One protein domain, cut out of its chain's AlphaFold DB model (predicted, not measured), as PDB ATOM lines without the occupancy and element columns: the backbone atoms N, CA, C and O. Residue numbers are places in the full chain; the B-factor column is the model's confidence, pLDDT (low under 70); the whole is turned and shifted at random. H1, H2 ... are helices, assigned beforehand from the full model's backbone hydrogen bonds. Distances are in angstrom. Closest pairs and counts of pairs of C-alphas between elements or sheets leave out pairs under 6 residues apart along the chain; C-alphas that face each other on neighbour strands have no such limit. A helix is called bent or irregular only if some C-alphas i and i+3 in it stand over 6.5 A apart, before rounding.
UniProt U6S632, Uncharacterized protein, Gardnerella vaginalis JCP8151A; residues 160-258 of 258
ATOM      1  N   SER A 160      16.764  41.086  21.629       91.31
ATOM      2  CA  SER A 160      17.364  39.886  21.040       91.31
ATOM      3  C   SER A 160      17.960  39.019  22.151       91.31
ATOM      4  O   SER A 160      18.100  39.483  23.282       91.31
ATOM      5  N   ARG A 161      18.369  37.779  21.850       89.38
ATOM      6  CA  ARG A 161      19.001  36.889  22.847       89.38
ATOM      7  C   ARG A 161      20.241  37.511  23.503       89.38
ATOM      8  O   ARG A 161      20.452  37.329  24.695       89.38
ATOM      9  N   ALA A 162      21.007  38.305  22.754       93.06
ATOM     10  CA  ALA A 162      22.188  38.994  23.271       93.06
ATOM     11  C   ALA A 162      21.853  40.058  24.329       93.06
ATOM     12  O   ALA A 162      22.699  40.389  25.154       93.06
ATOM     13  N   HIS A 163      20.619  40.574  24.356       94.25
ATOM     14  CA  HIS A 163      20.250  41.612  25.314       94.25
ATOM     15  C   HIS A 163      20.246  41.123  26.765       94.25
ATOM     16  O   HIS A 163      20.329  41.943  27.674       94.25
ATOM     17  N   VAL A 164      20.205  39.807  26.993       95.50
ATOM     18  CA  VAL A 164      20.357  39.216  28.327       95.50
ATOM     19  C   VAL A 164      21.662  39.667  28.991       95.50
ATOM     20  O   VAL A 164      21.665  39.936  30.187       95.50
ATOM     21  N   TYR A 165      22.750  39.831  28.231       96.69
ATOM     22  CA  TYR A 165      24.042  40.242  28.788       96.69
ATOM     23  C   TYR A 165      24.043  41.679  29.323       96.69
ATOM     24  O   TYR A 165      24.830  41.994  30.207       96.69
ATOM     25  N   PHE A 166      23.125  42.550  28.887       97.25
ATOM     26  CA  PHE A 166      22.999  43.872  29.510       97.25
ATOM     27  C   PHE A 166      22.615  43.762  30.991       97.25
ATOM     28  O   PHE A 166      23.047  44.590  31.791       97.25
ATOM     29  N   ALA A 167      21.882  42.714  31.390       96.62
ATOM     30  CA  ALA A 167      21.505  42.499  32.784       96.62
ATOM     31  C   ALA A 167      22.712  42.306  33.716       96.62
ATOM     32  O   ALA A 167      22.593  42.559  34.910       96.62
ATOM     33  N   THR A 168      23.876  41.899  33.200       96.94
ATOM     34  CA  THR A 168      25.081  41.691  34.016       96.94
ATOM     35  C   THR A 168      25.895  42.969  34.204       96.94
ATOM     36  O   THR A 168      26.771  43.003  35.062       96.94
ATOM     37  N   ILE A 169      25.616  44.036  33.449       97.62
ATOM     38  CA  ILE A 169      26.363  45.294  33.568       97.62
ATOM     39  C   ILE A 169      26.223  45.894  34.975       97.62
ATOM     40  O   ILE A 169      27.258  46.165  35.579       97.62
ATOM     41  N   PRO A 170      25.020  46.077  35.559       97.62
ATOM     42  CA  PRO A 170      24.903  46.691  36.881       97.62
ATOM     43  C   PRO A 170      25.668  45.963  38.000       97.62
ATOM     44  O   PRO A 170      26.414  46.644  38.707       97.62
ATOM     45  N   PRO A 171      25.563  44.627  38.185       95.88
ATOM     46  CA  PRO A 171      26.305  43.954  39.250       95.88
ATOM     47  C   PRO A 171      27.820  43.966  39.014       95.88
ATOM     48  O   PRO A 171      28.574  44.125  39.969       95.88
ATOM     49  N   LEU A 172      28.295  43.854  37.769       96.56
ATOM     50  CA  LEU A 172      29.734  43.901  37.481       96.56
ATOM     51  C   LEU A 172      30.309  45.308  37.695       96.56
ATOM     52  O   LEU A 172      31.360  45.459  38.318       96.56
ATOM     53  N   THR A 173      29.588  46.343  37.259       97.31
ATOM     54  CA  THR A 173      29.937  47.740  37.544       97.31
ATOM     55  C   THR A 173      29.941  48.006  39.046       97.31
ATOM     56  O   THR A 173      30.828  48.697  39.540       97.31
ATOM     57  N   TYR A 174      28.999  47.425  39.793       97.56
ATOM     58  CA  TYR A 174      28.967  47.547  41.246       97.56
ATOM     59  C   TYR A 174      30.201  46.945  41.924       97.56
ATOM     60  O   TYR A 174      30.754  47.556  42.835       97.56
ATOM     61  N   VAL A 175      30.665  45.780  41.469       96.88
ATOM     62  CA  VAL A 175      31.893  45.163  41.995       96.88
ATOM     63  C   VAL A 175      33.093  46.072  41.749       96.88
ATOM     64  O   VAL A 175      33.847  46.347  42.681       96.88
ATOM     65  N   ALA A 176      33.241  46.588  40.526       96.81
ATOM     66  CA  ALA A 176      34.309  47.530  40.197       96.81
ATOM     67  C   ALA A 176      34.232  48.801  41.062       96.81
ATOM     68  O   ALA A 176      35.247  49.254  41.585       96.81
ATOM     69  N   TYR A 177      33.026  49.331  41.270       97.19
ATOM     70  CA  TYR A 177      32.773  50.473  42.146       97.19
ATOM     71  C   TYR A 177      33.162  50.197  43.605       97.19
ATOM     72  O   TYR A 177      33.876  50.998  44.207       97.19
ATOM     73  N   ALA A 178      32.762  49.055  44.170       96.75
ATOM     74  CA  ALA A 178      33.096  48.685  45.544       96.75
ATOM     75  C   ALA A 178      34.614  48.517  45.741       96.75
ATOM     76  O   ALA A 178      35.168  49.019  46.720       96.75
ATOM     77  N   VAL A 179      35.299  47.881  44.783       97.12
ATOM     78  CA  VAL A 179      36.768  47.767  44.784       97.12
ATOM     79  C   VAL A 179      37.417  49.147  44.688       97.12
ATOM     80  O   VAL A 179      38.336  49.439  45.447       97.12
ATOM     81  N   ALA A 180      36.921  50.024  43.812       97.56
ATOM     82  CA  ALA A 180      37.464  51.370  43.660       97.56
ATOM     83  C   ALA A 180      37.329  52.198  44.949       97.56
ATOM     84  O   ALA A 180      38.296  52.825  45.383       97.56
ATOM     85  N   LEU A 181      36.167  52.157  45.607       96.94
ATOM     86  CA  LEU A 181      35.979  52.795  46.913       96.94
ATOM     87  C   LEU A 181      36.945  52.240  47.968       96.94
ATOM     88  O   LEU A 181      37.489  52.991  48.778       96.94
ATOM     89  N   SER A 182      37.176  50.931  47.950       97.06
ATOM     90  CA  SER A 182      38.049  50.260  48.905       97.06
ATOM     91  C   SER A 182      39.530  50.593  48.706       97.06
ATOM     92  O   SER A 182      40.227  50.883  49.684       97.06
ATOM     93  N   GLU A 183      40.027  50.559  47.469       96.75
ATOM     94  CA  GLU A 183      41.453  50.753  47.181       96.75
ATOM     95  C   GLU A 183      41.846  52.224  47.069       96.75
ATOM     96  O   GLU A 183      42.914  52.599  47.546       96.75
ATOM     97  N   PHE A 184      40.996  53.069  46.479       96.69
ATOM     98  CA  PHE A 184      41.356  54.466  46.215       96.69
ATOM     99  C   PHE A 184      40.845  55.432  47.280       96.69
ATOM    100  O   PHE A 184      41.532  56.395  47.606       96.69
ATOM    101  N   ALA A 185      39.657  55.181  47.837       95.25
ATOM    102  CA  ALA A 185      39.072  56.031  48.876       95.25
ATOM    103  C   ALA A 185      39.232  55.451  50.293       95.25
ATOM    104  O   ALA A 185      38.842  56.092  51.266       95.25
ATOM    105  N   GLY A 186      39.802  54.247  50.428       95.12
ATOM    106  CA  GLY A 186      40.041  53.609  51.725       95.12
ATOM    107  C   GLY A 186      38.769  53.220  52.482       95.12
ATOM    108  O   GLY A 186      38.842  52.961  53.682       95.12
ATOM    109  N   VAL A 187      37.611  53.167  51.813       96.19
ATOM    110  CA  VAL A 187      36.323  52.876  52.460       96.19
ATOM    111  C   VAL A 187      36.323  51.449  53.007       96.19
ATOM    112  O   VAL A 187      36.749  50.510  52.331       96.19
ATOM    113  N   ARG A 188      35.854  51.277  54.243       95.38
ATOM    114  CA  ARG A 188      35.734  49.978  54.913       95.38
ATOM    115  C   ARG A 188      34.334  49.813  55.482       95.38
ATOM    116  O   ARG A 188      33.733  50.783  55.930       95.38
ATOM    117  N   TRP A 189      33.830  48.583  55.457       94.44
ATOM    118  CA  TRP A 189      32.437  48.292  55.794       94.44
ATOM    119  C   TRP A 189      32.290  47.407  57.024       94.44
ATOM    120  O   TRP A 189      33.037  46.446  57.214       94.44
ATOM    121  N   GLY A 190      31.253  47.704  57.808       87.62
ATOM    122  CA  GLY A 190      30.894  46.962  59.012       87.62
ATOM    123  C   GLY A 190      31.922  47.086  60.138       87.62
ATOM    124  O   GLY A 190      32.970  47.716  60.003       87.62
ATOM    125  N   GLU A 191      31.624  46.437  61.260       84.12
ATOM    126  CA  GLU A 191      32.459  46.467  62.471       84.12
ATOM    127  C   GLU A 191      33.851  45.853  62.252       84.12
ATOM    128  O   GLU A 191      34.818  46.228  62.906       84.12
ATOM    129  N   HIS A 192      33.969  44.933  61.293       87.31
ATOM    130  CA  HIS A 192      35.214  44.232  60.977       87.31
ATOM    131  C   HIS A 192      36.044  44.909  59.878       87.31
ATOM    132  O   HIS A 192      36.982  44.296  59.371       87.31
ATOM    133  N   ALA A 193      35.691  46.137  59.479       92.25
ATOM    134  CA  ALA A 193      36.396  46.908  58.458       92.25
ATOM    135  C   ALA A 193      36.676  46.102  57.170       92.25
ATOM    136  O   ALA A 193      37.804  46.046  56.675       92.25
ATOM    137  N   MET A 194      35.644  45.455  56.619       95.31
ATOM    138  CA  MET A 194      35.759  44.654  55.398       95.31
ATOM    139  C   MET A 194      36.172  45.514  54.198       95.31
ATOM    140  O   MET A 194      35.828  46.693  54.119       95.31
ATOM    141  N   ALA A 195      36.852  44.902  53.224       95.81
ATOM    142  CA  ALA A 195      37.252  45.562  51.979       95.81
ATOM    143  C   ALA A 195      36.101  45.719  50.971       95.81
ATOM    144  O   ALA A 195      36.294  46.311  49.913       95.81
ATOM    145  N   ALA A 196      34.928  45.169  51.278       95.12
ATOM    146  CA  ALA A 196      33.718  45.290  50.486       95.12
ATOM    147  C   ALA A 196      32.489  45.264  51.418       95.12
ATOM    148  O   ALA A 196      32.561  44.682  52.501       95.12
ATOM    149  N   PRO A 197      31.350  45.837  50.995       92.56
ATOM    150  CA  PRO A 197      30.114  45.902  51.788       92.56
ATOM    151  C   PRO A 197      29.461  44.546  52.061       92.56
ATOM    152  O   PRO A 197      28.651  44.427  52.977       92.56
ATOM    153  N   TYR A 198      29.802  43.522  51.278       92.25
ATOM    154  CA  TYR A 198      29.250  42.182  51.415       92.25
ATOM    155  C   TYR A 198      30.358  41.160  51.660       92.25
ATOM    156  O   TYR A 198      31.393  41.180  50.992       92.25
ATOM    157  N   ASN A 199      30.110  40.214  52.566       92.06
ATOM    158  CA  ASN A 199      31.050  39.145  52.920       92.06
ATOM    159  C   ASN A 199      31.462  38.269  51.721       92.06
ATOM    160  O   ASN A 199      32.598  37.805  51.651       92.06
ATOM    161  N   PHE A 200      30.568  38.087  50.748       90.69
ATOM    162  CA  PHE A 200      30.837  37.369  49.502       90.69
ATOM    163  C   PHE A 200      31.686  38.155  48.489       90.69
ATOM    164  O   PHE A 200      32.151  37.573  47.513       90.69
ATOM    165  N   LEU A 201      31.887  39.459  48.702       95.06
ATOM    166  CA  LEU A 201      32.761  40.314  47.887       95.06
ATOM    167  C   LEU A 201      34.068  40.677  48.597       95.06
ATOM    168  O   LEU A 201      34.875  41.410  48.029       95.06
ATOM    169  N   ASN A 202      34.288  40.215  49.830       96.00
ATOM    170  CA  ASN A 202      35.447  40.605  50.626       96.00
ATOM    171  C   ASN A 202      36.737  39.936  50.114       96.00
ATOM    172  O   ASN A 202      37.230  38.960  50.676       96.00
ATOM    173  N   TYR A 203      37.300  40.481  49.037       95.75
ATOM    174  CA  TYR A 203      38.462  39.944  48.326       95.75
ATOM    175  C   TYR A 203      39.791  40.071  49.086       95.75
ATOM    176  O   TYR A 203      40.800  39.542  48.626       95.75
ATOM    177  N   LYS A 204      39.815  40.761  50.236       95.62
ATOM    178  CA  LYS A 204      40.963  40.778  51.164       95.62
ATOM    179  C   LYS A 204      40.851  39.726  52.276       95.62
ATOM    180  O   LYS A 204      41.749  39.629  53.106       95.62
ATOM    181  N   ALA A 205      39.774  38.938  52.307       95.44
ATOM    182  CA  ALA A 205      39.655  37.783  53.196       95.44
ATOM    183  C   ALA A 205      40.632  36.653  52.791       95.44
ATOM    184  O   ALA A 205      41.132  36.667  51.666       95.44
ATOM    185  N   PRO A 206      40.866  35.631  53.641       95.81
ATOM    186  CA  PRO A 206      41.833  34.560  53.365       95.81
ATOM    187  C   PRO A 206      41.642  33.821  52.031       95.81
ATOM    188  O   PRO A 206      42.620  33.421  51.407       95.81
ATOM    189  N   ALA A 207      40.400  33.660  51.560       95.25
ATOM    190  CA  ALA A 207      40.118  33.046  50.260       95.25
ATOM    191  C   ALA A 207      40.433  33.969  49.061       95.25
ATOM    192  O   ALA A 207      40.569  33.494  47.937       95.25
ATOM    193  N   GLY A 208      40.566  35.279  49.265       96.12
ATOM    194  CA  GLY A 208      40.902  36.235  48.214       96.12
ATOM    195  C   GLY A 208      39.946  36.219  47.011       96.12
ATOM    196  O   GLY A 208      38.749  35.959  47.127       96.12
ATOM    197  N   TRP A 209      40.489  36.484  45.820       97.12
ATOM    198  CA  TRP A 209      39.731  36.431  44.562       97.12
ATOM    199  C   TRP A 209      39.480  35.002  44.061       97.12
ATOM    200  O   TRP A 209      38.379  34.709  43.596       97.12
ATOM    201  N   PHE A 210      40.479  34.120  44.167       97.38
ATOM    202  CA  PHE A 210      40.496  32.802  43.506       97.38
ATOM    203  C   PHE A 210      40.701  31.615  44.463       97.38
ATOM    204  O   PHE A 210      40.682  30.465  44.031       97.38
ATOM    205  N   GLY A 211      40.933  31.863  45.750       95.94
ATOM    206  CA  GLY A 211      41.275  30.829  46.723       95.94
ATOM    207  C   GLY A 211      40.073  30.059  47.268       95.94
ATOM    208  O   GLY A 211      38.911  30.360  46.996       95.94
ATOM    209  N   PHE A 212      40.376  29.044  48.072       97.00
ATOM    210  CA  PHE A 212      39.402  28.197  48.751       97.00
ATOM    211  C   PHE A 212      39.887  27.959  50.185       97.00
ATOM    212  O   PHE A 212      40.895  27.293  50.406       97.00
ATOM    213  N   ALA A 213      39.197  28.560  51.150       95.88
ATOM    214  CA  ALA A 213      39.527  28.540  52.572       95.88
ATOM    215  C   ALA A 213      38.247  28.349  53.417       95.88
ATOM    216  O   ALA A 213      37.884  29.222  54.204       95.88
ATOM    217  N   PRO A 214      37.528  27.219  53.275       94.38
ATOM    218  CA  PRO A 214      36.230  27.006  53.929       94.38
ATOM    219  C   PRO A 214      36.313  27.065  55.461       94.38
ATOM    220  O   PRO A 214      35.370  27.497  56.117       94.38
ATOM    221  N   ASN A 215      37.471  26.719  56.031       96.00
ATOM    222  CA  ASN A 215      37.728  26.779  57.472       96.00
ATOM    223  C   ASN A 215      37.670  28.208  58.046       96.00
ATOM    224  O   ASN A 215      37.662  28.368  59.262       96.00
ATOM    225  N   THR A 216      37.643  29.246  57.201       93.50
ATOM    226  CA  THR A 216      37.550  30.649  57.632       93.50
ATOM    227  C   THR A 216      36.136  31.223  57.513       93.50
ATOM    228  O   THR A 216      35.978  32.429  57.678       93.50
ATOM    229  N   PHE A 217      35.121  30.411  57.193       94.44
ATOM    230  CA  PHE A 217      33.731  30.855  57.029       94.44
ATOM    231  C   PHE A 217      33.202  31.567  58.285       94.44
ATOM    232  O   PHE A 217      33.204  30.997  59.377       94.44
ATOM    233  N   ASN A 218      32.741  32.812  58.134       91.62
ATOM    234  CA  ASN A 218      32.142  33.613  59.206       91.62
ATOM    235  C   ASN A 218      31.355  34.818  58.638       91.62
ATOM    236  O   ASN A 218      31.074  34.898  57.443       91.62
ATOM    237  N   SER A 219      31.002  35.789  59.487       88.62
ATOM    238  CA  SER A 219      30.271  37.007  59.097       88.62
ATOM    239  C   SER A 219      30.989  37.873  58.051       88.62
ATOM    240  O   SER A 219      30.332  38.653  57.367       88.62
ATOM    241  N   THR A 220      32.306  37.734  57.890       91.81
ATOM    242  CA  THR A 220      33.148  38.563  57.010       91.81
ATOM    243  C   THR A 220      33.601  37.871  55.728       91.81
ATOM    244  O   THR A 220      34.125  38.534  54.829       91.81
ATOM    245  N   THR A 221      33.420  36.551  55.616       93.19
ATOM    246  CA  THR A 221      33.824  35.781  54.434       93.19
ATOM    247  C   THR A 221      33.068  34.463  54.319       93.19
ATOM    248  O   THR A 221      32.770  33.812  55.316       93.19
ATOM    249  N   LEU A 222      32.819  34.031  53.081       92.75
ATOM    250  CA  LEU A 222      32.237  32.718  52.792       92.75
ATOM    251  C   LEU A 222      33.287  31.603  52.643       92.75
ATOM    252  O   LEU A 222      32.930  30.472  52.332       92.75
ATOM    253  N   GLY A 223      34.578  31.905  52.831       93.31
ATOM    254  CA  GLY A 223      35.650  30.910  52.702       93.31
ATOM    255  C   GLY A 223      35.873  30.411  51.268       93.31
ATOM    256  O   GLY A 223      36.571  29.424  51.056       93.31
ATOM    257  N   VAL A 224      35.309  31.090  50.269       96.38
ATOM    258  CA  VAL A 224      35.500  30.811  48.840       96.38
ATOM    259  C   VAL A 224      35.855  32.100  48.108       96.38
ATOM    260  O   VAL A 224      35.425  33.183  48.508       96.38
ATOM    261  N   GLY A 225      36.653  31.981  47.050       96.06
ATOM    262  CA  GLY A 225      37.103  33.112  46.251       96.06
ATOM    263  C   GLY A 225      35.943  33.893  45.636       96.06
ATOM    264  O   GLY A 225      34.967  33.313  45.150       96.06
ATOM    265  N   VAL A 226      36.071  35.222  45.626       96.25
ATOM    266  CA  VAL A 226      35.038  36.142  45.119       96.25
ATOM    267  C   VAL A 226      34.638  35.819  43.673       96.25
ATOM    268  O   VAL A 226      33.456  35.886  43.338       96.25
ATOM    269  N   VAL A 227      35.578  35.395  42.819       96.44
ATOM    270  CA  VAL A 227      35.306  35.101  41.399       96.44
ATOM    271  C   VAL A 227      34.280  33.980  41.217       96.44
ATOM    272  O   VAL A 227      33.438  34.073  40.323       96.44
ATOM    273  N   TYR A 228      34.281  32.958  42.077       95.44
ATOM    274  CA  TYR A 228      33.316  31.857  41.986       95.44
ATOM    275  C   TYR A 228      31.888  32.342  42.241       95.44
ATOM    276  O   TYR A 228      30.954  31.978  41.525       95.44
ATOM    277  N   LEU A 229      31.723  33.225  43.224       93.06
ATOM    278  CA  LEU A 229      30.427  33.809  43.552       93.06
ATOM    279  C   LEU A 229      29.987  34.813  42.492       93.06
ATOM    280  O   LEU A 229      28.815  34.826  42.127       93.06
ATOM    281  N   LEU A 230      30.913  35.593  41.927       94.38
ATOM    282  CA  LEU A 230      30.614  36.462  40.788       94.38
ATOM    283  C   LEU A 230      30.142  35.669  39.571       94.38
ATOM    284  O   LEU A 230      29.196  36.100  38.913       94.38
ATOM    285  N   ALA A 231      30.737  34.508  39.290       96.06
ATOM    286  CA  ALA A 231      30.265  33.628  38.227       96.06
ATOM    287  C   ALA A 231      28.830  33.148  38.500       96.06
ATOM    288  O   ALA A 231      27.967  33.274  37.631       96.06
ATOM    289  N   ILE A 232      28.541  32.691  39.724       94.12
ATOM    290  CA  ILE A 232      27.194  32.254  40.128       94.12
ATOM    291  C   ILE A 232      26.181  33.399  40.010       94.12
ATOM    292  O   ILE A 232      25.141  33.233  39.373       94.12
ATOM    293  N   PHE A 233      26.478  34.579  40.561       92.00
ATOM    294  CA  PHE A 233      25.587  35.734  40.454       92.00
ATOM    295  C   PHE A 233      25.385  36.153  38.998       92.00
ATOM    296  O   PHE A 233      24.252  36.393  38.593       92.00
ATOM    297  N   THR A 234      26.434  36.159  38.175       95.31
ATOM    298  CA  THR A 234      26.316  36.462  36.740       95.31
ATOM    299  C   THR A 234      25.344  35.503  36.050       95.31
ATOM    300  O   THR A 234      24.471  35.949  35.305       95.31
ATOM    301  N   LEU A 235      25.424  34.203  36.347       96.56
ATOM    302  CA  LEU A 235      24.484  33.206  35.829       96.56
ATOM    303  C   LEU A 235      23.048  33.445  36.317       96.56
ATOM    304  O   LEU A 235      22.117  33.304  35.525       96.56
ATOM    305  N   ILE A 236      22.852  33.859  37.573       95.56
ATOM    306  CA  ILE A 236      21.527  34.221  38.106       95.56
ATOM    307  C   ILE A 236      20.946  35.424  37.347       95.56
ATOM    308  O   ILE A 236      19.799  35.372  36.903       95.56
ATOM    309  N   PHE A 237      21.734  36.484  37.143       96.81
ATOM    310  CA  PHE A 237      21.308  37.661  36.378       96.81
ATOM    311  C   PHE A 237      20.945  37.301  34.931       96.81
ATOM    312  O   PHE A 237      19.923  37.760  34.421       96.81
ATOM    313  N   ILE A 238      21.741  36.442  34.287       97.06
ATOM    314  CA  ILE A 238      21.453  35.914  32.946       97.06
ATOM    315  C   ILE A 238      20.153  35.100  32.955       97.06
ATOM    316  O   ILE A 238      19.289  35.332  32.113       97.06
ATOM    317  N   GLY A 239      19.981  34.184  33.909       96.81
ATOM    318  CA  GLY A 239      18.797  33.327  34.014       96.81
ATOM    319  C   GLY A 239      17.503  34.123  34.196       96.81
ATOM    320  O   GLY A 239      16.539  33.920  33.455       96.81
ATOM    321  N   ILE A 240      17.497  35.089  35.119       96.12
ATOM    322  CA  ILE A 240      16.347  35.982  35.332       96.12
ATOM    323  C   ILE A 240      16.134  36.878  34.105       96.12
ATOM    324  O   ILE A 240      14.996  37.060  33.669       96.12
ATOM    325  N   GLY A 241      17.210  37.374  33.488       96.69
ATOM    326  CA  GLY A 241      17.150  38.132  32.238       96.69
ATOM    327  C   GLY A 241      16.477  37.355  31.102       96.69
ATOM    328  O   GLY A 241      15.598  37.898  30.431       96.69
ATOM    329  N   ILE A 242      16.826  36.077  30.918       97.06
ATOM    330  CA  ILE A 242      16.184  35.182  29.941       97.06
ATOM    331  C   ILE A 242      14.691  35.059  30.240       97.06
ATOM    332  O   ILE A 242      13.880  35.267  29.336       97.06
ATOM    333  N   ALA A 243      14.325  34.765  31.491       96.31
ATOM    334  CA  ALA A 243      12.929  34.601  31.886       96.31
ATOM    335  C   ALA A 243      12.105  35.869  31.608       96.31
ATOM    336  O   ALA A 243      11.046  35.803  30.986       96.31
ATOM    337  N   PHE A 244      12.618  37.042  31.983       95.94
ATOM    338  CA  PHE A 244      11.925  38.318  31.793       95.94
ATOM    339  C   PHE A 244      11.768  38.673  30.315       95.94
ATOM    340  O   PHE A 244      10.699  39.125  29.899       95.94
ATOM    341  N   LEU A 245      12.806  38.456  29.500       95.12
ATOM    342  CA  LEU A 245      12.701  38.674  28.059       95.12
ATOM    343  C   LEU A 245      11.725  37.691  27.407       95.12
ATOM    344  O   LEU A 245      10.976  38.114  26.529       95.12
ATOM    345  N   ALA A 246      11.698  36.428  27.837       94.12
ATOM    346  CA  ALA A 246      10.760  35.430  27.331       94.12
ATOM    347  C   ALA A 246       9.304  35.826  27.623       94.12
ATOM    348  O   ALA A 246       8.514  35.930  26.687       94.12
ATOM    349  N   ILE A 247       8.979  36.149  28.881       93.69
ATOM    350  CA  ILE A 247       7.628  36.568  29.296       93.69
ATOM    351  C   ILE A 247       7.190  37.826  28.531       93.69
ATOM    352  O   ILE A 247       6.088  37.898  27.987       93.69
ATOM    353  N   LYS A 248       8.071  38.827  28.441       92.94
ATOM    354  CA  LYS A 248       7.796  40.071  27.713       92.94
ATOM    355  C   LYS A 248       7.579  39.832  26.212       92.94
ATOM    356  O   LYS A 248       6.726  40.482  25.612       92.94
ATOM    357  N   ASN A 249       8.372  38.959  25.587       91.00
ATOM    358  CA  ASN A 249       8.282  38.668  24.151       91.00
ATOM    359  C   ASN A 249       7.029  37.857  23.801       91.00
ATOM    360  O   ASN A 249       6.419  38.103  22.761       91.00
ATOM    361  N   ASP A 250       6.627  36.935  24.673       90.12
ATOM    362  CA  ASP A 250       5.353  36.227  24.552       90.12
ATOM    363  C   ASP A 250       4.177  37.218  24.578       90.12
ATOM    364  O   ASP A 250       3.352  37.260  23.662       90.12
ATOM    365  N   ARG A 251       4.194  38.149  25.540       86.44
ATOM    366  CA  ARG A 251       3.206  39.233  25.595       86.44
ATOM    367  C   ARG A 251       3.233  40.126  24.357       86.44
ATOM    368  O   ARG A 251       2.174  40.473  23.847       86.44
ATOM    369  N   ALA A 252       4.416  40.492  23.864       85.50
ATOM    370  CA  ALA A 252       4.544  41.279  22.637       85.50
ATOM    371  C   ALA A 252       3.884  40.571  21.450       85.50
ATOM    372  O   ALA A 252       3.187  41.208  20.670       85.50
ATOM    373  N   THR A 253       4.046  39.252  21.350       83.88
ATOM    374  CA  THR A 253       3.431  38.447  20.290       83.88
ATOM    375  C   THR A 253       1.908  38.443  20.406       83.88
ATOM    376  O   THR A 253       1.228  38.592  19.396       83.88
ATOM    377  N   THR A 254       1.370  38.328  21.620       80.38
ATOM    378  CA  THR A 254      -0.080  38.359  21.866       80.38
ATOM    379  C   THR A 254      -0.685  39.741  21.600       80.38
ATOM    380  O   THR A 254      -1.727  39.835  20.966       80.38
ATOM    381  N   CYS A 255      -0.028  40.821  22.033       71.75
ATOM    382  CA  CYS A 255      -0.537  42.188  21.878       71.75
ATOM    383  C   CYS A 255      -0.321  42.792  20.482       71.75
ATOM    384  O   CYS A 255      -1.007  43.747  20.152       71.75
ATOM    385  N   LEU A 256       0.645  42.300  19.697       66.31
ATOM    386  CA  LEU A 256       0.874  42.755  18.316       66.31
ATOM    387  C   LEU A 256       0.110  41.916  17.278       66.31
ATOM    388  O   LEU A 256       0.088  42.279  16.113       66.31
ATOM    389  N   ARG A 257      -0.464  40.772  17.671       58.16
ATOM    390  CA  ARG A 257      -1.332  39.953  16.803       58.16
ATOM    391  C   ARG A 257      -2.828  40.205  17.018       58.16
ATOM    392  O   ARG A 257      -3.615  39.694  16.227       58.16
ATOM    393  N   ALA A 258      -3.193  40.890  18.100       49.81
ATOM    394  CA  ALA A 258      -4.561  41.290  18.428       49.81
ATOM    395  C   ALA A 258      -4.868  42.658  17.815       49.81
ATOM    396  O   ALA A 258      -6.013  42.828  17.349       49.81
TER     397      ALA A 258
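This is residues 160 to 258 of the 258 residues of an uncharacterized protein of Gardnerella vaginalis JCP8151A (UniProt U6S632). Two long helices, H1 and then H2, form a V. It is closed where the first part of H1 meets H2, and the long link, residues 185 to 225, loops across its wide end; residues 250 to 258, of which 250 to 257 belong to H2, stick out. The 99 printed residues, all helix by class, are loose, with a radius of gyration of the C-alphas of 18.0 A and spans of 58 by 30 by 21 A.

H1, residues 161 to 184, begins at C-alpha 161 (19.001, 36.889, 22.847) and is 36.8 A long. It has a kink of 28 degrees near residue 168 and is irregular, but only just: C-alphas 167 and 170 are 6.8 A apart. H2, residues 226 to 257, is 46.3 A long and ends at C-alpha 257 (-1.332, 39.953, 16.803).

H1 and H2 form a helical hairpin. Residues 161 to 171 of H1 touch residues 234 to 245 of H2; the closest C-alphas, of Val 164 and Gly 241, are 5.2 A apart. They run opposite ways at a steep tilt of 35.2 degrees, only just steep. Every O i to N i+4 pair is within hydrogen-bond range in H2, and 13 of 20 in H1.

The C-alphas farthest apart, of Asn 215 and Ala 258, are 59.4 A apart. The printed part has no cut. The link from H1 to H2 is long, and residues 256 to 258 have pLDDT under 70.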